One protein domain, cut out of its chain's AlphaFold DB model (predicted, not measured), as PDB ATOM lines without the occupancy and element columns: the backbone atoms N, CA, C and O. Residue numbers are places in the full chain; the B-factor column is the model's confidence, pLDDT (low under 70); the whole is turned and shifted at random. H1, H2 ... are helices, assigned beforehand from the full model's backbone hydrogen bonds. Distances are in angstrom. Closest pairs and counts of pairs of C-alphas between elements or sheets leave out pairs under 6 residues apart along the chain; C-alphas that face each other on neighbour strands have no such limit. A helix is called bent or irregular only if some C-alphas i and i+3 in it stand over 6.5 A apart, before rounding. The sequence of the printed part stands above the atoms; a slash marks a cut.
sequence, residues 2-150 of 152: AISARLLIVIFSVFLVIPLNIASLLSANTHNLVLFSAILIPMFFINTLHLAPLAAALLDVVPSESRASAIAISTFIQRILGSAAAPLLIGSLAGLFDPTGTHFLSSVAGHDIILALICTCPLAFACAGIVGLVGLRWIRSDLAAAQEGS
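AT A GLANCE: This is residues 2 to 150 of the 152 residues of an uncharacterized protein of Ktedonobacteraceae bacterium (UniProt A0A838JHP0). In a loose rod of helices, H1 packs on the row of H2 and H3 and on long, bent H6, while H4 and H5 run back, H4 packing on H3 and H5 on H6a. The printed part has 149 residues, six named helices, H1 to H6, and no named strand: all helix. The radius of gyration of the C-alphas is 19.0 A, the spans 66 by 28 by 23 A.

IN THESE COORDINATES: H1, residues 2 to 28, 38.6 A, begins at C-alpha (-76.300, -8.938, 177.156). H2 is residues 33 to 48, H3 51 to 61, H4 64 to 84 and H5 86 to 97. H4 is irregular: C-alphas 65 and 68 are 7.5 A apart. H6, residues 111 to 148, one helix by its hydrogen bonds, is bent, C-alphas 119 and 122 being 6.7 A apart: its arms are H6a, residues 111 to 119, and H6b, residues 122 to 148, and C-alpha 148 is at (-64.780, -6.042, 163.887).

HOW THE PARTS SIT: H1, H3 and H6b form a bundle, helices side by side. H1 touches H6b, closest C-alphas Ile 18 and Pro 122, 5.2 A. H5 touches H6a, closest C-alphas Ala 94 and Asp 112, 5.1 A. Every O i to N i+4 pair is within hydrogen-bond range in H5 and H6a; in H4, 14 of 17.

THE WHOLE: The printed part has no cut. The H5 to H6 link is long, 13 residues. Residues 2 to 3, 109 and 149 to 150 have pLDDT under 70.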
ATOM      1  N   ALA A   2     -75.371  -9.868 176.492       64.00
ATOM      2  CA  ALA A   2     -76.300  -8.938 177.156       64.00
ATOM      3  C   ALA A   2     -77.392  -8.322 176.246       64.00
ATOM      4  O   ALA A   2     -78.537  -8.205 176.669       64.00
ATOM      5  N   ILE A   3     -77.081  -7.993 174.986       68.88
ATOM      6  CA  ILE A   3     -78.042  -7.402 174.026       68.88
ATOM      7  C   ILE A   3     -79.184  -8.358 173.671       68.88
ATOM      8  O   ILE A   3     -80.350  -7.973 173.707       68.88
ATOM      9  N   SER A   4     -78.867  -9.632 173.407       71.31
ATOM     10  CA  SER A   4     -79.885 -10.655 173.144       71.31
ATOM     11  C   SER A   4     -80.853 -10.802 174.321       71.31
ATOM     12  O   SER A   4     -82.048 -10.952 174.100       71.31
ATOM     13  N   ALA A   5     -80.362 -10.714 175.561       80.50
ATOM     14  CA  ALA A   5     -81.211 -10.759 176.749       80.50
ATOM     15  C   ALA A   5     -82.109  -9.514 176.866       80.50
ATOM     16  O   ALA A   5     -83.304  -9.649 177.118       80.50
ATOM     17  N   ARG A   6     -81.571  -8.311 176.611       83.00
ATOM     18  CA  ARG A   6     -82.341  -7.050 176.610       83.00
ATOM     19  C   ARG A   6     -83.491  -7.088 175.604       83.00
ATOM     20  O   ARG A   6     -84.621  -6.768 175.955       83.00
ATOM     21  N   LEU A   7     -83.222  -7.537 174.381       82.62
ATOM     22  CA  LEU A   7     -84.234  -7.620 173.327       82.62
ATOM     23  C   LEU A   7     -85.271  -8.716 173.595       82.62
ATOM     24  O   LEU A   7     -86.446  -8.521 173.301       82.62
ATOM     25  N   LEU A   8     -84.879  -9.833 174.214       85.44
ATOM     26  CA  LEU A   8     -85.835 -10.849 174.661       85.44
ATOM     27  C   LEU A   8     -86.782 -10.310 175.741       85.44
ATOM     28  O   LEU A   8     -87.974 -10.593 175.678       85.44
ATOM     29  N   ILE A   9     -86.288  -9.495 176.680       86.88
ATOM     30  CA  ILE A   9     -87.131  -8.829 177.690       86.88
ATOM     31  C   ILE A   9     -88.132  -7.875 177.018       86.88
ATOM     32  O   ILE A   9     -89.309  -7.865 177.382       86.88
ATOM     33  N   VAL A  10     -87.699  -7.111 176.009       87.94
ATOM     34  CA  VAL A  10     -88.581  -6.228 175.219       87.94
ATOM     35  C   VAL A  10     -89.674  -7.034 174.521       87.94
ATOM     36  O   VAL A  10     -90.852  -6.733 174.663       87.94
ATOM     37  N   ILE A  11     -89.304  -8.097 173.811       89.31
ATOM     38  CA  ILE A  11     -90.264  -8.922 173.073       89.31
ATOM     39  C   ILE A  11     -91.251  -9.591 174.035       89.31
ATOM     40  O   ILE A  11     -92.460  -9.544 173.815       89.31
ATOM     41  N   PHE A  12     -90.751 -10.175 175.123       90.31
ATOM     42  CA  PHE A  12     -91.584 -10.841 176.118       90.31
ATOM     43  C   PHE A  12     -92.571  -9.876 176.781       90.31
ATOM     44  O   PHE A  12     -93.752 -10.195 176.887       90.31
ATOM     45  N   SER A  13     -92.115  -8.685 177.180       89.31
ATOM     46  CA  SER A  13     -92.997  -7.667 177.765       89.31
ATOM     47  C   SER A  13     -94.074  -7.209 176.780       89.31
ATOM     48  O   SER A  13     -95.238  -7.144 177.165       89.31
ATOM     49  N   VAL A  14     -93.740  -6.996 175.503       89.94
ATOM     50  CA  VAL A  14     -94.715  -6.639 174.456       89.94
ATOM     51  C   VAL A  14     -95.776  -7.728 174.263       89.94
ATOM     52  O   VAL A  14     -96.964  -7.415 174.206       89.94
ATOM     53  N   PHE A  15     -95.388  -9.007 174.223       91.75
ATOM     54  CA  PHE A  15     -96.354 -10.108 174.107       91.75
ATOM     55  C   PHE A  15     -97.216 -10.274 175.361       91.75
ATOM     56  O   PHE A  15     -98.413 -10.534 175.247       91.75
ATOM     57  N   LEU A  16     -96.642 -10.091 176.551       92.75
ATOM     58  CA  LEU A  16     -97.367 -10.200 177.818       92.75
ATOM     59  C   LEU A  16     -98.423  -9.094 177.982       92.75
ATOM     60  O   LEU A  16     -99.455  -9.311 178.616       92.75
ATOM     61  N   VAL A  17     -98.201  -7.921 177.384       92.88
ATOM     62  CA  VAL A  17     -99.158  -6.805 177.401       92.88
ATOM     63  C   VAL A  17    -100.429  -7.122 176.608       92.88
ATOM     64  O   VAL A  17    -101.482  -6.597 176.955       92.88
ATOM     65  N   ILE A  18    -100.388  -8.008 175.607       92.56
ATOM     66  CA  ILE A  18    -101.555  -8.353 174.772       92.56
ATOM     67  C   ILE A  18    -102.742  -8.879 175.606       92.56
ATOM     68  O   ILE A  18    -103.800  -8.243 175.585       92.56
ATOM     69  N   PRO A  19    -102.622  -9.991 176.362       93.19
ATOM     70  CA  PRO A  19    -103.736 -10.500 177.164       93.19
ATOM     71  C   PRO A  19    -104.146  -9.529 178.276       93.19
ATOM     72  O   PRO A  19    -105.331  -9.418 178.578       93.19
ATOM     73  N   LEU A  20    -103.194  -8.786 178.853       91.81
ATOM     74  CA  LEU A  20    -103.475  -7.781 179.884       91.81
ATOM     75  C   LEU A  20    -104.274  -6.591 179.339       91.81
ATOM     76  O   LEU A  20    -105.156  -6.082 180.027       91.81
ATOM     77  N   ASN A  21    -103.995  -6.166 178.107       91.81
ATOM     78  CA  ASN A  21    -104.728  -5.106 177.428       91.81
ATOM     79  C   ASN A  21    -106.166  -5.533 177.116       91.81
ATOM     80  O   ASN A  21    -107.100  -4.791 177.400       91.81
ATOM     81  N   ILE A  22    -106.358  -6.749 176.600       92.12
ATOM     82  CA  ILE A  22    -107.702  -7.286 176.350       92.12
ATOM     83  C   ILE A  22    -108.471  -7.403 177.672       92.12
ATOM     84  O   ILE A  22    -109.608  -6.948 177.766       92.12
ATOM     85  N   ALA A  23    -107.843  -7.952 178.715       91.38
ATOM     86  CA  ALA A  23    -108.465  -8.101 180.025       91.38
ATOM     87  C   ALA A  23    -108.854  -6.750 180.648       91.38
ATOM     88  O   ALA A  23    -109.959  -6.630 181.177       91.38
ATOM     89  N   SER A  24    -108.000  -5.722 180.570       89.69
ATOM     90  CA  SER A  24    -108.321  -4.393 181.107       89.69
ATOM     91  C   SER A  24    -109.473  -3.735 180.344       89.69
ATOM     92  O   SER A  24    -110.389  -3.200 180.965       89.69
ATOM     93  N   LEU A  25    -109.502  -3.847 179.015       88.75
ATOM     94  CA  LEU A  25    -110.572  -3.296 178.181       88.75
ATOM     95  C   LEU A  25    -111.911  -4.023 178.383       88.75
ATOM     96  O   LEU A  25    -112.950  -3.375 178.482       88.75
ATOM     97  N   LEU A  26    -111.905  -5.350 178.538       89.19
ATOM     98  CA  LEU A  26    -113.109  -6.109 178.902       89.19
ATOM     99  C   LEU A  26    -113.614  -5.733 180.298       89.19
ATOM    100  O   LEU A  26    -114.818  -5.612 180.517       89.19
ATOM    101  N   SER A  27    -112.695  -5.491 181.230       87.25
ATOM    102  CA  SER A  27    -113.027  -5.060 182.588       87.25
ATOM    103  C   SER A  27    -113.680  -3.681 182.618       87.25
ATOM    104  O   SER A  27    -114.558  -3.450 183.448       87.25
ATOM    105  N   ALA A  28    -113.325  -2.789 181.687       84.81
ATOM    106  CA  ALA A  28    -113.949  -1.473 181.563       84.81
ATOM    107  C   ALA A  28    -115.461  -1.557 181.272       84.81
ATOM    108  O   ALA A  28    -116.219  -0.738 181.787       84.81
ATOM    109  N   ASN A  29    -115.923  -2.589 180.551       81.50
ATOM    110  CA  ASN A  29    -117.356  -2.814 180.301       81.50
ATOM    111  C   ASN A  29    -118.140  -3.232 181.559       81.50
ATOM    112  O   ASN A  29    -119.357  -3.094 181.596       81.50
ATOM    113  N   THR A  30    -117.477  -3.741 182.603       83.50
ATOM    114  CA  THR A  30    -118.159  -4.180 183.838       83.50
ATOM    115  C   THR A  30    -118.494  -3.031 184.795       83.50
ATOM    116  O   THR A  30    -119.057  -3.271 185.860       83.50
ATOM    117  N   HIS A  31    -118.110  -1.791 184.457       78.56
ATOM    118  CA  HIS A  31    -118.224  -0.596 185.305       78.56
ATOM    119  C   HIS A  31    -117.564  -0.726 186.698       78.56
ATOM    120  O   HIS A  31    -117.761   0.121 187.570       78.56
ATOM    121  N   ASN A  32    -116.733  -1.752 186.915       87.50
ATOM    122  CA  ASN A  32    -116.002  -1.962 188.157       87.50
ATOM    123  C   ASN A  32    -114.614  -1.310 188.081       87.50
ATOM    124  O   ASN A  32    -113.646  -1.899 187.592       87.50
ATOM    125  N   LEU A  33    -114.516  -0.090 188.614       87.31
ATOM    126  CA  LEU A  33    -113.276   0.691 188.619       87.31
ATOM    127  C   LEU A  33    -112.121  -0.004 189.351       87.31
ATOM    128  O   LEU A  33    -110.967   0.179 188.966       87.31
ATOM    129  N   VAL A  34    -112.406  -0.805 190.380       91.69
ATOM    130  CA  VAL A  34    -111.371  -1.509 191.153       91.69
ATOM    131  C   VAL A  34    -110.738  -2.601 190.302       91.69
ATOM    132  O   VAL A  34    -109.515  -2.660 190.193       91.69
ATOM    133  N   LEU A  35    -111.563  -3.424 189.653       89.50
ATOM    134  CA  LEU A  35    -111.098  -4.514 188.795       89.50
ATOM    135  C   LEU A  35    -110.357  -3.969 187.565       89.50
ATOM    136  O   LEU A  35    -109.276  -4.451 187.232       89.50
ATOM    137  N   PHE A  36    -110.878  -2.900 186.958       89.00
ATOM    138  CA  PHE A  36    -110.202  -2.189 185.875       89.00
ATOM    139  C   PHE A  36    -108.818  -1.674 186.299       89.00
ATOM    140  O   PHE A  36    -107.820  -1.970 185.642       89.00
ATOM    141  N   SER A  37    -108.736  -0.963 187.426       90.94
ATOM    142  CA  SER A  37    -107.478  -0.381 187.918       90.94
ATOM    143  C   SER A  37    -106.458  -1.451 188.312       90.94
ATOM    144  O   SER A  37    -105.270  -1.306 188.019       90.94
ATOM    145  N   ALA A  38    -106.917  -2.549 188.922       93.00
ATOM    146  CA  ALA A  38    -106.072  -3.663 189.342       93.00
ATOM    147  C   ALA A  38    -105.360  -4.355 188.168       93.00
ATOM    148  O   ALA A  38    -104.264  -4.873 188.356       93.00
ATOM    149  N   ILE A  39    -105.949  -4.345 186.967       92.56
ATOM    150  CA  ILE A  39    -105.350  -4.931 185.755       92.56
ATOM    151  C   ILE A  39    -104.585  -3.871 184.952       92.56
ATOM    152  O   ILE A  39    -103.507  -4.145 184.419       92.56
ATOM    153  N   LEU A  40    -105.107  -2.644 184.890       91.25
ATOM    154  CA  LEU A  40    -104.506  -1.553 184.130       91.25
ATOM    155  C   LEU A  40    -103.143  -1.138 184.694       91.25
ATOM    156  O   LEU A  40    -102.204  -0.949 183.925       91.25
ATOM    157  N   ILE A  41    -102.993  -1.035 186.016       93.94
ATOM    158  CA  ILE A  41    -101.727  -0.604 186.628       93.94
ATOM    159  C   ILE A  41    -100.575  -1.578 186.300       93.94
ATOM    160  O   ILE A  41     -99.557  -1.121 185.772       93.94
ATOM    161  N   PRO A  42    -100.703  -2.904 186.522       92.38
ATOM    162  CA  PRO A  42     -99.686  -3.866 186.101       92.38
ATOM    163  C   PRO A  42     -99.419  -3.848 184.597       92.38
ATOM    164  O   PRO A  42     -98.264  -3.956 184.191       92.38
ATOM    165  N   MET A  43    -100.455  -3.679 183.764       92.62
ATOM    166  CA  MET A  43    -100.292  -3.561 182.312       92.62
ATOM    167  C   MET A  43     -99.386  -2.376 181.955       92.62
ATOM    168  O   MET A  43     -98.425  -2.548 181.206       92.62
ATOM    169  N   PHE A  44     -99.650  -1.189 182.511       91.00
ATOM    170  CA  PHE A  44     -98.813  -0.010 182.287       91.00
ATOM    171  C   PHE A  44     -97.393  -0.216 182.807       91.00
ATOM    172  O   PHE A  44     -96.446   0.149 182.117       91.00
ATOM    173  N   PHE A  45     -97.236  -0.836 183.978       92.31
ATOM    174  CA  PHE A  45     -95.924  -1.138 184.538       92.31
ATOM    175  C   PHE A  45     -95.117  -2.082 183.639       92.31
ATOM    176  O   PHE A  45     -93.982  -1.786 183.295       92.31
ATOM    177  N   ILE A  46     -95.702  -3.192 183.185       91.25
ATOM    178  CA  ILE A  46     -95.031  -4.123 182.265       91.25
ATOM    179  C   ILE A  46     -94.698  -3.417 180.948       91.25
ATOM    180  O   ILE A  46     -93.606  -3.593 180.407       91.25
ATOM    181  N   ASN A  47     -95.604  -2.570 180.460       88.38
ATOM    182  CA  ASN A  47     -95.370  -1.796 179.254       88.38
ATOM    183  C   ASN A  47     -94.269  -0.739 179.433       88.38
ATOM    184  O   ASN A  47     -93.648  -0.377 178.451       88.38
ATOM    185  N   THR A  48     -93.946  -0.240 180.626       89.25
ATOM    186  CA  THR A  48     -92.807   0.687 180.769       89.25
ATOM    187  C   THR A  48     -91.458  -0.029 180.823       89.25
ATOM    188  O   THR A  48     -90.436   0.576 180.492       89.25
ATOM    189  N   LEU A  49     -91.430  -1.328 181.145       88.19
ATOM    190  CA  LEU A  49     -90.190  -2.105 181.259       88.19
ATOM    191  C   LEU A  49     -89.421  -2.249 179.938       88.19
ATOM    192  O   LEU A  49     -88.211  -2.462 179.980       88.19
ATOM    193  N   HIS A  50     -90.066  -2.116 178.775       85.88
ATOM    194  CA  HIS A  50     -89.377  -2.260 177.487       85.88
ATOM    195  C   HIS A  50     -88.562  -1.024 177.073       85.88
ATOM    196  O   HIS A  50     -87.646  -1.151 176.263       85.88
ATOM    197  N   LEU A  51     -88.855   0.161 177.623       85.69
ATOM    198  CA  LEU A  51     -88.253   1.431 177.187       85.69
ATOM    199  C   LEU A  51     -86.737   1.473 177.421       85.69
ATOM    200  O   LEU A  51     -85.972   1.763 176.501       85.69
ATOM    201  N   ALA A  52     -86.293   1.160 178.640       86.94
ATOM    202  CA  ALA A  52     -84.878   1.242 178.998       86.94
ATOM    203  C   ALA A  52     -84.007   0.191 178.272       86.94
ATOM    204  O   ALA A  52     -82.973   0.570 177.714       86.94
ATOM    205  N   PRO A  53     -84.396  -1.100 178.193       89.81
ATOM    206  CA  PRO A  53     -83.643  -2.092 177.429       89.81
ATOM    207  C   PRO A  53     -83.602  -1.796 175.926       89.81
ATOM    208  O   PRO A  53     -82.575  -2.054 175.299       89.81
ATOM    209  N   LEU A  54     -84.679  -1.243 175.354       87.00
ATOM    210  CA  LEU A  54     -84.733  -0.862 173.941       87.00
ATOM    211  C   LEU A  54     -83.762   0.284 173.630       87.00
ATOM    212  O   LEU A  54     -82.987   0.190 172.680       87.00
ATOM    213  N   ALA A  55     -83.754   1.334 174.457       88.25
ATOM    214  CA  ALA A  55     -82.813   2.440 174.310       88.25
ATOM    215  C   ALA A  55     -81.359   1.969 174.464       88.25
ATOM    216  O   ALA A  55     -80.496   2.345 173.674       88.25
ATOM    217  N   ALA A  56     -81.089   1.091 175.434       87.56
ATOM    218  CA  ALA A  56     -79.760   0.522 175.623       87.56
ATOM    219  C   ALA A  56     -79.311  -0.315 174.412       87.56
ATOM    220  O   ALA A  56     -78.180  -0.167 173.962       87.56
ATOM    221  N   ALA A  57     -80.201  -1.135 173.841       86.56
ATOM    222  CA  ALA A  57     -79.898  -1.922 172.646       86.56
ATOM    223  C   ALA A  57     -79.575  -1.041 171.427       86.56
ATOM    224  O   ALA A  57     -78.680  -1.381 170.664       86.56
ATOM    225  N   LEU A  58     -80.253   0.102 171.265       88.12
ATOM    226  CA  LEU A  58     -79.948   1.071 170.208       88.12
ATOM    227  C   LEU A  58     -78.546   1.682 170.383       88.12
ATOM    228  O   LEU A  58     -77.794   1.820 169.425       88.12
ATOM    229  N   LEU A  59     -78.172   2.020 171.617       88.56
ATOM    230  CA  LEU A  59     -76.866   2.610 171.925       88.56
ATOM    231  C   LEU A  59     -75.694   1.634 171.770       88.56
ATOM    232  O   LEU A  59     -74.561   2.075 171.564       88.56
ATOM    233  N   ASP A  60     -75.962   0.333 171.862       85.50
ATOM    234  CA  ASP A  60     -74.950  -0.710 171.719       85.50
ATOM    235  C   ASP A  60     -74.481  -0.889 170.258       85.50
ATOM    236  O   ASP A  60     -73.360  -1.339 170.038       85.50
ATOM    237  N   VAL A  61     -75.305  -0.524 169.264       84.94
ATOM    238  CA  VAL A  61     -74.980  -0.632 167.821       84.94
ATOM    239  C   VAL A  61     -74.556   0.694 167.186       84.94
ATOM    240  O   VAL A  61     -73.972   0.703 166.106       84.94
ATOM    241  N   VAL A  62     -74.837   1.823 167.840       86.81
ATOM    242  CA  VAL A  62     -74.573   3.156 167.284       86.81
ATOM    243  C   VAL A  62     -73.241   3.719 167.813       86.81
ATOM    244  O   VAL A  62     -73.032   3.736 169.035       86.81
ATOM    245  N   PRO A  63     -72.365   4.245 166.928       84.25
ATOM    246  CA  PRO A  63     -71.129   4.923 167.315       84.25
ATOM    247  C   PRO A  63     -71.366   6.076 168.290       84.25
ATOM    248  O   PRO A  63     -72.356   6.798 168.186       84.25
ATOM    249  N   SER A  64     -70.423   6.297 169.206       87.25
ATOM    250  CA  SER A  64     -70.527   7.283 170.293       87.25
ATOM    251  C   SER A  64     -70.973   8.676 169.833       87.25
ATOM    252  O   SER A  64     -71.780   9.318 170.503       87.25
ATOM    253  N   GLU A  65     -70.485   9.108 168.671       88.50
ATOM    254  CA  GLU A  65     -70.713  10.434 168.088       88.50
ATOM    255  C   GLU A  65     -72.145  10.633 167.568       88.50
ATOM    256  O   GLU A  65     -72.655  11.751 167.566       88.50
ATOM    257  N   SER A  66     -72.831   9.556 167.170       89.94
ATOM    258  CA  SER A  66     -74.175   9.593 166.573       89.94
ATOM    259  C   SER A  66     -75.275   9.039 167.486       89.94
ATOM    260  O   SER A  66     -76.443   8.982 167.103       89.94
ATOM    261  N   ARG A  67     -74.954   8.684 168.736       90.69
ATOM    262  CA  ARG A  67     -75.931   8.161 169.713       90.69
ATOM    263  C   ARG A  67     -77.092   9.116 169.981       90.69
ATOM    264  O   ARG A  67     -78.241   8.685 170.044       90.69
ATOM    265  N   ALA A  68     -76.800  10.409 170.121       92.06
ATOM    266  CA  ALA A  68     -77.820  11.417 170.403       92.06
ATOM    267  C   ALA A  68     -78.808  11.573 169.237       92.06
ATOM    268  O   ALA A  68     -80.019  11.612 169.454       92.06
ATOM    269  N   SER A  69     -78.306  11.609 167.998       93.44
ATOM    270  CA  SER A  69     -79.153  11.698 166.807       93.44
ATOM    271  C   SER A  69     -79.946  10.413 166.585       93.44
ATOM    272  O   SER A  69     -81.132  10.490 166.279       93.44
ATOM    273  N   ALA A  70     -79.352   9.241 166.826       91.44
ATOM    274  CA  ALA A  70     -80.055   7.967 166.729       91.44
ATOM    275  C   ALA A  70     -81.233   7.874 167.714       91.44
ATOM    276  O   ALA A  70     -82.335   7.520 167.298       91.44
ATOM    277  N   ILE A  71     -81.040   8.264 168.984       92.81
ATOM    278  CA  ILE A  71     -82.137   8.331 169.968       92.81
ATOM    279  C   ILE A  71     -83.198   9.346 169.537       92.81
ATOM    280  O   ILE A  71     -84.397   9.083 169.657       92.81
ATOM    281  N   ALA A  72     -82.785  10.522 169.057       93.44
ATOM    282  CA  ALA A  72     -83.720  11.560 168.641       93.44
ATOM    283  C   ALA A  72     -84.595  11.082 167.474       93.44
ATOM    284  O   ALA A  72     -85.815  11.220 167.531       93.44
ATOM    285  N   ILE A  73     -83.991  10.458 166.459       93.69
ATOM    286  CA  ILE A  73     -84.694   9.912 165.293       93.69
ATOM    287  C   ILE A  73     -85.622   8.768 165.711       93.69
ATOM    288  O   ILE A  73     -86.793   8.773 165.330       93.69
ATOM    289  N   SER A  74     -85.155   7.819 166.530       91.00
ATOM    290  CA  SER A  74     -85.993   6.701 166.982       91.00
ATOM    291  C   SER A  74     -87.198   7.192 167.786       91.00
ATOM    292  O   SER A  74     -88.326   6.755 167.560       91.00
ATOM    293  N   THR A  75     -86.976   8.160 168.677       92.12
ATOM    294  CA  THR A  75     -88.033   8.774 169.488       92.12
ATOM    295  C   THR A  75     -89.006   9.558 168.614       92.12
ATOM    296  O   THR A  75     -90.216   9.469 168.804       92.12
ATOM    297  N   PHE A  76     -88.509  10.310 167.632       93.44
ATOM    298  CA  PHE A  76     -89.336  11.071 166.702       93.44
ATOM    299  C   PHE A  76     -90.286  10.162 165.914       93.44
ATOM    300  O   PHE A  76     -91.496  10.399 165.906       93.44
ATOM    301  N   ILE A  77     -89.762   9.071 165.346       90.69
ATOM    302  CA  ILE A  77     -90.562   8.063 164.637       90.69
ATOM    303  C   ILE A  77     -91.614   7.467 165.578       90.69
ATOM    304  O   ILE A  77     -92.796   7.426 165.231       90.69
ATOM    305  N   GLN A  78     -91.219   7.074 166.792       88.88
ATOM    306  CA  GLN A  78     -92.137   6.512 167.783       88.88
ATOM    307  C   GLN A  78     -93.268   7.484 168.149       88.88
ATOM    308  O   GLN A  78     -94.420   7.070 168.277       88.88
ATOM    309  N   ARG A  79     -92.971   8.777 168.315       91.25
ATOM    310  CA  ARG A  79     -93.981   9.770 168.708       91.25
ATOM    311  C   ARG A  79     -94.932  10.133 167.575       91.25
ATOM    312  O   ARG A  79     -96.110  10.336 167.852       91.25
ATOM    313  N   ILE A  80     -94.464  10.180 166.329       92.12
ATOM    314  CA  ILE A  80     -95.340  10.452 165.181       92.12
ATOM    315  C   ILE A  80     -96.244   9.254 164.907       92.12
ATOM    316  O   ILE A  80     -97.464   9.406 164.905       92.12
ATOM    317  N   LEU A  81     -95.670   8.065 164.705       85.88
ATOM    318  CA  LEU A  81     -96.455   6.882 164.340       85.88
ATOM    319  C   LEU A  81     -97.312   6.381 165.507       85.88
ATOM    320  O   LEU A  81     -98.400   5.861 165.289       85.88
ATOM    321  N   GLY A  82     -96.826   6.528 166.739       84.62
ATOM    322  CA  GLY A  82     -97.553   6.138 167.938       84.62
ATOM    323  C   GLY A  82     -98.455   7.260 168.436       84.62
ATOM    324  O   GLY A  82     -99.652   7.279 168.178       84.62
ATOM    325  N   SER A  83     -97.884   8.196 169.193       83.81
ATOM    326  CA  SER A  83     -98.662   9.154 169.987       83.81
ATOM    327  C   SER A  83     -99.508  10.128 169.162       83.81
ATOM    328  O   SER A  83    -100.605  10.469 169.593       83.81
ATOM    329  N   ALA A  84     -99.019  10.586 168.006       89.00
ATOM    330  CA  ALA A  84     -99.742  11.554 167.184       89.00
ATOM    331  C   ALA A  84    -100.808  10.892 166.295       89.00
ATOM    332  O   ALA A  84    -101.919  11.408 166.185       89.00
ATOM    333  N   ALA A  85    -100.495   9.747 165.681       88.25
ATOM    334  CA  ALA A  85    -101.405   9.080 164.752       88.25
ATOM    335  C   ALA A  85    -102.453   8.182 165.437       88.25
ATOM    336  O   ALA A  85    -103.563   8.039 164.917       88.25
ATOM    337  N   ALA A  86    -102.150   7.592 166.601       88.06
ATOM    338  CA  ALA A  86    -103.037   6.611 167.230       88.06
ATOM    339  C   ALA A  86    -104.437   7.153 167.585       88.06
ATOM    340  O   ALA A  86    -105.407   6.471 167.255       88.06
ATOM    341  N   PRO A  87    -104.607   8.353 168.183       90.19
ATOM    342  CA  PRO A  87    -105.942   8.856 168.516       90.19
ATOM    343  C   PRO A  87    -106.829   9.063 167.285       90.19
ATOM    344  O   PRO A  87    -108.024   8.785 167.342       90.19
ATOM    345  N   LEU A  88    -106.249   9.501 166.162       90.25
ATOM    346  CA  LEU A  88    -106.978   9.680 164.903       90.25
ATOM    347  C   LEU A  88    -107.448   8.338 164.335       90.25
ATOM    348  O   LEU A  88    -108.593   8.214 163.901       90.25
ATOM    349  N   LEU A  89    -106.589   7.318 164.368       89.31
ATOM    350  CA  LEU A  89    -106.930   5.979 163.889       89.31
ATOM    351  C   LEU A  89    -108.001   5.327 164.773       89.31
ATOM    352  O   LEU A  89    -108.991   4.813 164.263       89.31
ATOM    353  N   ILE A  90    -107.845   5.395 166.097       91.38
ATOM    354  CA  ILE A  90    -108.816   4.829 167.043       91.38
ATOM    355  C   ILE A  90    -110.150   5.577 166.960       91.38
ATOM    356  O   ILE A  90    -111.199   4.942 166.920       91.38
ATOM    357  N   GLY A  91    -110.125   6.910 166.894       88.00
ATOM    358  CA  GLY A  91    -111.331   7.735 166.809       88.00
ATOM    359  C   GLY A  91    -112.104   7.528 165.506       88.00
ATOM    360  O   GLY A  91    -113.324   7.385 165.538       88.00
ATOM    361  N   SER A  92    -111.409   7.445 164.368       89.94
ATOM    362  CA  SER A  92    -112.051   7.141 163.080       89.94
ATOM    363  C   SER A  92    -112.652   5.735 163.047       89.94
ATOM    364  O   SER A  92    -113.765   5.569 162.553       89.94
ATOM    365  N   LEU A  93    -111.974   4.739 163.627       89.56
ATOM    366  CA  LEU A  93    -112.504   3.380 163.730       89.56
ATOM    367  C   LEU A  93    -113.706   3.298 164.683       89.56
ATOM    368  O   LEU A  93    -114.684   2.631 164.368       89.56
ATOM    369  N   ALA A  94    -113.673   4.014 165.810       87.44
ATOM    370  CA  ALA A  94    -114.812   4.104 166.722       87.44
ATOM    371  C   ALA A  94    -116.042   4.729 166.036       87.44
ATOM    372  O   ALA A  94    -117.155   4.249 166.223       87.44
ATOM    373  N   GLY A  95    -115.842   5.733 165.173       83.56
ATOM    374  CA  GLY A  95    -116.914   6.321 164.364       83.56
ATOM    375  C   GLY A  95    -117.528   5.364 163.334       83.56
ATOM    376  O   GLY A  95    -118.674   5.549 162.940       83.56
ATOM    377  N   LEU A  96    -116.808   4.317 162.916       86.69
ATOM    378  CA  LEU A  96    -117.376   3.255 162.076       86.69
ATOM    379  C   LEU A  96    -118.246   2.276 162.877       86.69
ATOM    380  O   LEU A  96    -119.126   1.643 162.295       86.69
ATOM    381  N   PHE A  97    -118.010   2.145 164.185       83.81
ATOM    382  CA  PHE A  97    -118.817   1.300 165.069       83.81
ATOM    383  C   PHE A  97    -120.115   1.983 165.539       83.81
ATOM    384  O   PHE A  97    -121.101   1.279 165.749       83.81
ATOM    385  N   ASP A  98    -120.166   3.322 165.589       79.06
ATOM    386  CA  ASP A  98    -121.412   4.106 165.713       79.06
ATOM    387  C   ASP A  98    -121.644   5.002 164.477       79.06
ATOM    388  O   ASP A  98    -121.430   6.218 164.532       79.06
ATOM    389  N   PRO A  99    -122.111   4.440 163.345       72.88
ATOM    390  CA  PRO A  99    -122.343   5.209 162.120       72.88
ATOM    391  C   PRO A  99    -123.499   6.217 162.245       72.88
ATOM    392  O   PRO A  99    -123.644   7.109 161.410       72.88
ATOM    393  N   THR A 100    -124.344   6.064 163.263       74.75
ATOM    394  CA  THR A 100    -125.566   6.847 163.478       74.75
ATOM    395  C   THR A 100    -125.394   7.986 164.482       74.75
ATOM    396  O   THR A 100    -126.233   8.885 164.523       74.75
ATOM    397  N   GLY A 101    -124.339   7.966 165.302       70.50
ATOM    398  CA  GLY A 101    -124.122   8.916 166.398       70.50
ATOM    399  C   GLY A 101    -125.134   8.779 167.542       70.50
ATOM    400  O   GLY A 101    -125.170   9.601 168.462       70.50
ATOM    401  N   THR A 102    -126.004   7.769 167.483       75.75
ATOM    402  CA  THR A 102    -127.089   7.575 168.445       75.75
ATOM    403  C   THR A 102    -126.630   6.830 169.692       75.75
ATOM    404  O   THR A 102    -127.345   6.875 170.692       75.75
ATOM    405  N   HIS A 103    -125.441   6.205 169.692       77.44
ATOM    406  CA  HIS A 103    -124.927   5.507 170.877       77.44
ATOM    407  C   HIS A 103    -124.634   6.467 172.035       77.44
ATOM    408  O   HIS A 103    -124.697   6.079 173.206       77.44
ATOM    409  N   PHE A 104    -124.392   7.747 171.725       73.19
ATOM    410  CA  PHE A 104    -124.307   8.799 172.734       73.19
ATOM    411  C   PHE A 104    -125.629   9.006 173.479       73.19
ATOM    412  O   PHE A 104    -125.640   9.154 174.699       73.19
ATOM    413  N   LEU A 105    -126.750   8.955 172.760       74.19
ATOM    414  CA  LEU A 105    -128.085   9.142 173.329       74.19
ATOM    415  C   LEU A 105    -128.580   7.906 174.090       74.19
ATOM    416  O   LEU A 105    -129.421   8.035 174.976       74.19
ATOM    417  N   SER A 106    -128.051   6.718 173.785       76.94
ATOM    418  CA  SER A 106    -128.411   5.464 174.456       76.94
ATOM    419  C   SER A 106    -127.519   5.110 175.653       76.94
ATOM    420  O   SER A 106    -127.593   3.986 176.142       76.94
ATOM    421  N   SER A 107    -126.681   6.036 176.142       71.06
ATOM    422  CA  SER A 107    -125.728   5.808 177.249       71.06
ATOM    423  C   SER A 107    -124.703   4.692 176.989       71.06
ATOM    424  O   SER A 107    -124.171   4.109 177.932       71.06
ATOM    425  N   VAL A 108    -124.398   4.403 175.719       75.00
ATOM    426  CA  VAL A 108    -123.395   3.396 175.307       75.00
ATOM    427  C   VAL A 108    -122.090   4.070 174.838       75.00
ATOM    428  O   VAL A 108    -121.129   3.404 174.449       75.00
ATOM    429  N   ALA A 109    -122.017   5.404 174.938       67.94
ATOM    430  CA  ALA A 109    -120.840   6.207 174.617       67.94
ATOM    431  C   ALA A 109    -119.593   5.697 175.359       67.94
ATOM    432  O   ALA A 109    -119.466   5.846 176.572       67.94
ATOM    433  N   GLY A 110    -118.663   5.092 174.622       75.69
ATOM    434  CA  GLY A 110    -117.422   4.531 175.162       75.69
ATOM    435  C   GLY A 110    -117.236   3.052 174.847       75.69
ATOM    436  O   GLY A 110    -116.094   2.611 174.719       75.69
ATOM    437  N   HIS A 111    -118.317   2.305 174.612       84.38
ATOM    438  CA  HIS A 111    -118.214   0.918 174.157       84.38
ATOM    439  C   HIS A 111    -117.528   0.829 172.787       84.38
ATOM    440  O   HIS A 111    -116.634   0.009 172.596       84.38
ATOM    441  N   ASP A 112    -117.852   1.746 171.873       86.94
ATOM    442  CA  ASP A 112    -117.262   1.803 170.529       86.94
ATOM    443  C   ASP A 112    -115.753   2.088 170.571       86.94
ATOM    444  O   ASP A 112    -114.974   1.528 169.799       86.94
ATOM    445  N   ILE A 113    -115.317   2.908 171.534       87.00
ATOM    446  CA  ILE A 113    -113.895   3.181 171.783       87.00
ATOM    447  C   ILE A 113    -113.210   1.931 172.341       87.00
ATOM    448  O   ILE A 113    -112.109   1.593 171.909       87.00
ATOM    449  N   ILE A 114    -113.852   1.225 173.277       88.94
ATOM    450  CA  ILE A 114    -113.337  -0.037 173.822       88.94
ATOM    451  C   ILE A 114    -113.178  -1.067 172.698       88.94
ATOM    452  O   ILE A 114    -112.121  -1.689 172.602       88.94
ATOM    453  N   LEU A 115    -114.165  -1.209 171.810       89.00
ATOM    454  CA  LEU A 115    -114.086  -2.102 170.650       89.00
ATOM    455  C   LEU A 115    -112.955  -1.701 169.697       89.00
ATOM    456  O   LEU A 115    -112.142  -2.547 169.320       89.00
ATOM    457  N   ALA A 116    -112.834  -0.412 169.370       89.56
ATOM    458  CA  ALA A 116    -111.742   0.092 168.542       89.56
ATOM    459  C   ALA A 116    -110.364  -0.194 169.160       89.56
ATOM    460  O   ALA A 116    -109.449  -0.625 168.452       89.56
ATOM    461  N   LEU A 117    -110.212  -0.035 170.476       90.56
ATOM    462  CA  LEU A 117    -108.980  -0.356 171.198       90.56
ATOM    463  C   LEU A 117    -108.697  -1.865 171.218       90.56
ATOM    464  O   LEU A 117    -107.562  -2.265 170.966       90.56
ATOM    465  N   ILE A 118    -109.708  -2.708 171.446       91.38
ATOM    466  CA  ILE A 118    -109.565  -4.176 171.437       91.38
ATOM    467  C   ILE A 118    -109.154  -4.683 170.049       91.38
ATOM    468  O   ILE A 118    -108.362  -5.619 169.953       91.38
ATOM    469  N   CYS A 119    -109.644  -4.078 168.967       89.31
ATOM    470  CA  CYS A 119    -109.254  -4.472 167.613       89.31
ATOM    471  C   CYS A 119    -107.841  -3.998 167.239       89.31
ATOM    472  O   CYS A 119    -107.117  -4.710 166.542       89.31
ATOM    473  N   THR A 120    -107.436  -2.804 167.678       91.81
ATOM    474  CA  THR A 120    -106.201  -2.157 167.202       91.81
ATOM    475  C   THR A 120    -104.992  -2.396 168.103       91.81
ATOM    476  O   THR A 120    -103.912  -2.699 167.593       91.81
ATOM    477  N   CYS A 121    -105.134  -2.298 169.428       90.19
ATOM    478  CA  CYS A 121    -104.003  -2.384 170.356       90.19
ATOM    479  C   CYS A 121    -103.335  -3.771 170.367       90.19
ATOM    480  O   CYS A 121    -102.118  -3.824 170.176       90.19
ATOM    481  N   PRO A 122    -104.062  -4.898 170.517       92.00
ATOM    482  CA  PRO A 122    -103.476  -6.238 170.428       92.00
ATOM    483  C   PRO A 122    -102.751  -6.484 169.106       92.00
ATOM    484  O   PRO A 122    -101.660  -7.052 169.101       92.00
ATOM    485  N   LEU A 123    -103.328  -6.014 167.994       91.56
ATOM    486  CA  LEU A 123    -102.729  -6.143 166.669       91.56
ATOM    487  C   LEU A 123    -101.421  -5.348 166.577       91.56
ATOM    488  O   LEU A 123    -100.413  -5.875 166.114       91.56
ATOM    489  N   ALA A 124    -101.409  -4.108 167.070       91.38
ATOM    490  CA  ALA A 124    -100.212  -3.276 167.098       91.38
ATOM    491  C   ALA A 124     -99.094  -3.902 167.949       91.38
ATOM    492  O   ALA A 124     -97.947  -3.958 167.503       91.38
ATOM    493  N   PHE A 125     -99.418  -4.433 169.134       91.56
ATOM    494  CA  PHE A 125     -98.450  -5.137 169.980       91.56
ATOM    495  C   PHE A 125     -97.947  -6.434 169.334       91.56
ATOM    496  O   PHE A 125     -96.749  -6.706 169.380       91.56
ATOM    497  N   ALA A 126     -98.816  -7.205 168.677       92.44
ATOM    498  CA  ALA A 126     -98.413  -8.404 167.946       92.44
ATOM    499  C   ALA A 126     -97.446  -8.063 166.800       92.44
ATOM    500  O   ALA A 126     -96.381  -8.672 166.690       92.44
ATOM    501  N   CYS A 127     -97.763  -7.044 165.997       91.75
ATOM    502  CA  CYS A 127     -96.878  -6.546 164.946       91.75
ATOM    503  C   CYS A 127     -95.535  -6.075 165.517       91.75
ATOM    504  O   CYS A 127     -94.489  -6.465 165.005       91.75
ATOM    505  N   ALA A 128     -95.542  -5.301 166.605       89.19
ATOM    506  CA  ALA A 128     -94.321  -4.848 167.268       89.19
ATOM    507  C   ALA A 128     -93.470  -6.024 167.783       89.19
ATOM    508  O   ALA A 128     -92.253  -6.036 167.594       89.19
ATOM    509  N   GLY A 129     -94.101  -7.045 168.373       88.69
ATOM    510  CA  GLY A 129     -93.432  -8.264 168.826       88.69
ATOM    511  C   GLY A 129     -92.799  -9.055 167.677       88.69
ATOM    512  O   GLY A 129     -91.646  -9.475 167.783       88.69
ATOM    513  N   ILE A 130     -93.506  -9.206 166.553       91.62
ATOM    514  CA  ILE A 130     -93.001  -9.885 165.347       91.62
ATOM    515  C   ILE A 130     -91.835  -9.108 164.730       91.62
ATOM    516  O   ILE A 130     -90.795  -9.696 164.432       91.62
ATOM    517  N   VAL A 131     -91.971  -7.790 164.575       90.25
ATOM    518  CA  VAL A 131     -90.896  -6.929 164.059       90.25
ATOM    519  C   VAL A 131     -89.671  -7.001 164.971       90.25
ATOM    520  O   VAL A 131     -88.556  -7.142 164.475       90.25
ATOM    521  N   GLY A 132     -89.862  -7.001 166.293       87.00
ATOM    522  CA  GLY A 132     -88.785  -7.207 167.262       87.00
ATOM    523  C   GLY A 132     -88.087  -8.560 167.093       87.00
ATOM    524  O   GLY A 132     -86.857  -8.618 167.064       87.00
ATOM    525  N   LEU A 133     -88.850  -9.644 166.918       88.62
ATOM    526  CA  LEU A 133     -88.311 -10.990 166.684       88.62
ATOM    527  C   LEU A 133     -87.495 -11.087 165.391       88.62
ATOM    528  O   LEU A 133     -86.433 -11.707 165.385       88.62
ATOM    529  N   VAL A 134     -87.969 -10.481 164.302       89.25
ATOM    530  CA  VAL A 134     -87.243 -10.454 163.022       89.25
ATOM    531  C   VAL A 134     -85.992  -9.579 163.138       89.25
ATOM    532  O   VAL A 134     -84.905 -10.003 162.739       89.25
ATOM    533  N   GLY A 135     -86.119  -8.409 163.766       85.19
ATOM    534  CA  GLY A 135     -85.036  -7.448 163.965       85.19
ATOM    535  C   GLY A 135     -83.874  -7.976 164.809       85.19
ATOM    536  O   GLY A 135     -82.739  -7.547 164.609       85.19
ATOM    537  N   LEU A 136     -84.103  -8.973 165.675       84.81
ATOM    538  CA  LEU A 136     -83.034  -9.662 166.415       84.81
ATOM    539  C   LEU A 136     -81.915 -10.179 165.504       84.81
ATOM    540  O   LEU A 136     -80.759 -10.220 165.924       84.81
ATOM    541  N   ARG A 137     -82.245 -10.619 164.283       84.12
ATOM    542  CA  ARG A 137     -81.255 -11.143 163.334       84.12
ATOM    543  C   ARG A 137     -80.325 -10.043 162.835       84.12
ATOM    544  O   ARG A 137     -79.118 -10.256 162.826       84.12
ATOM    545  N   TRP A 138     -80.884  -8.885 162.494       84.12
ATOM    546  CA  TRP A 138     -80.126  -7.736 161.997       84.12
ATOM    547  C   TRP A 138     -79.292  -7.078 163.095       84.12
ATOM    548  O   TRP A 138     -78.113  -6.823 162.904       84.12
ATOM    549  N   ILE A 139     -79.834  -6.932 164.306       83.69
ATOM    550  CA  ILE A 139     -79.060  -6.360 165.420       83.69
ATOM    551  C   ILE A 139     -77.849  -7.241 165.768       83.69
ATOM    552  O   ILE A 139     -76.791  -6.738 166.139       83.69
ATOM    553  N   ARG A 140     -77.971  -8.569 165.634       81.50
ATOM    554  CA  ARG A 140     -76.837  -9.482 165.842       81.50
ATOM    555  C   ARG A 140     -75.754  -9.324 164.775       81.50
ATOM    556  O   ARG A 140     -74.583  -9.397 165.139       81.50
ATOM    557  N   SER A 141     -76.120  -9.131 163.505       82.94
ATOM    558  CA  SER A 141     -75.140  -8.893 162.437       82.94
ATOM    559  C   SER A 141     -74.460  -7.536 162.584       82.94
ATOM    560  O   SER A 141     -73.240  -7.459 162.475       82.94
ATOM    561  N   ASP A 142     -75.224  -6.495 162.911       82.81
ATOM    562  CA  ASP A 142     -74.703  -5.135 163.061       82.81
ATOM    563  C   ASP A 142     -73.732  -5.042 164.241       82.81
ATOM    564  O   ASP A 142     -72.707  -4.371 164.161       82.81
ATOM    565  N   LEU A 143     -74.000  -5.784 165.320       78.31
ATOM    566  CA  LEU A 143     -73.086  -5.877 166.452       78.31
ATOM    567  C   LEU A 143     -71.770  -6.574 166.087       78.31
ATOM    568  O   LEU A 143     -70.713  -6.121 166.514       78.31
ATOM    569  N   ALA A 144     -71.829  -7.674 165.330       80.31
ATOM    570  CA  ALA A 144     -70.621  -8.375 164.897       80.31
ATOM    571  C   ALA A 144     -69.742  -7.454 164.036       80.31
ATOM    572  O   ALA A 144     -68.553  -7.307 164.308       80.31
ATOM    573  N   ALA A 145     -70.354  -6.733 163.093       78.69
ATOM    574  CA  ALA A 145     -69.663  -5.745 162.272       78.69
ATOM    575  C   ALA A 145     -69.082  -4.585 163.105       78.69
ATOM    576  O   ALA A 145     -67.952  -4.156 162.873       78.69
ATOM    577  N   ALA A 146     -69.818  -4.096 164.109       73.94
ATOM    578  CA  ALA A 146     -69.342  -3.038 164.999       73.94
ATOM    579  C   ALA A 146     -68.140  -3.475 165.858       73.94
ATOM    580  O   ALA A 146     -67.267  -2.661 166.149       73.94
ATOM    581  N   GLN A 147     -68.074  -4.752 166.250       74.56
ATOM    582  CA  GLN A 147     -66.940  -5.310 166.994       74.56
ATOM    583  C   GLN A 147     -65.699  -5.498 166.117       74.56
ATOM    584  O   GLN A 147     -64.588  -5.274 166.589       74.56
ATOM    585  N   GLU A 148     -65.876  -5.875 164.851       73.25
ATOM    586  CA  GLU A 148     -64.780  -6.042 163.887       73.25
ATOM    587  C   GLU A 148     -64.182  -4.701 163.430       73.25
ATOM    588  O   GLU A 148     -62.990  -4.623 163.139       73.25
ATOM    589  N   GLY A 149     -64.989  -3.635 163.385       62.31
ATOM    590  CA  GLY A 149     -64.575  -2.303 162.934       62.31
ATOM    591  C   GLY A 149     -63.961  -1.392 164.005       62.31
ATOM    592  O   GLY A 149     -63.604  -0.260 163.685       62.31
ATOM    593  N   SER A 150     -63.855  -1.834 165.262       50.88
ATOM    594  CA  SER A 150     -63.352  -0.995 166.355       50.88
ATOM    595  C   SER A 150     -61.820  -1.115 166.464       50.88
ATOM    596  O   SER A 150     -61.338  -2.188 166.831       50.88
TER     597      SER A 150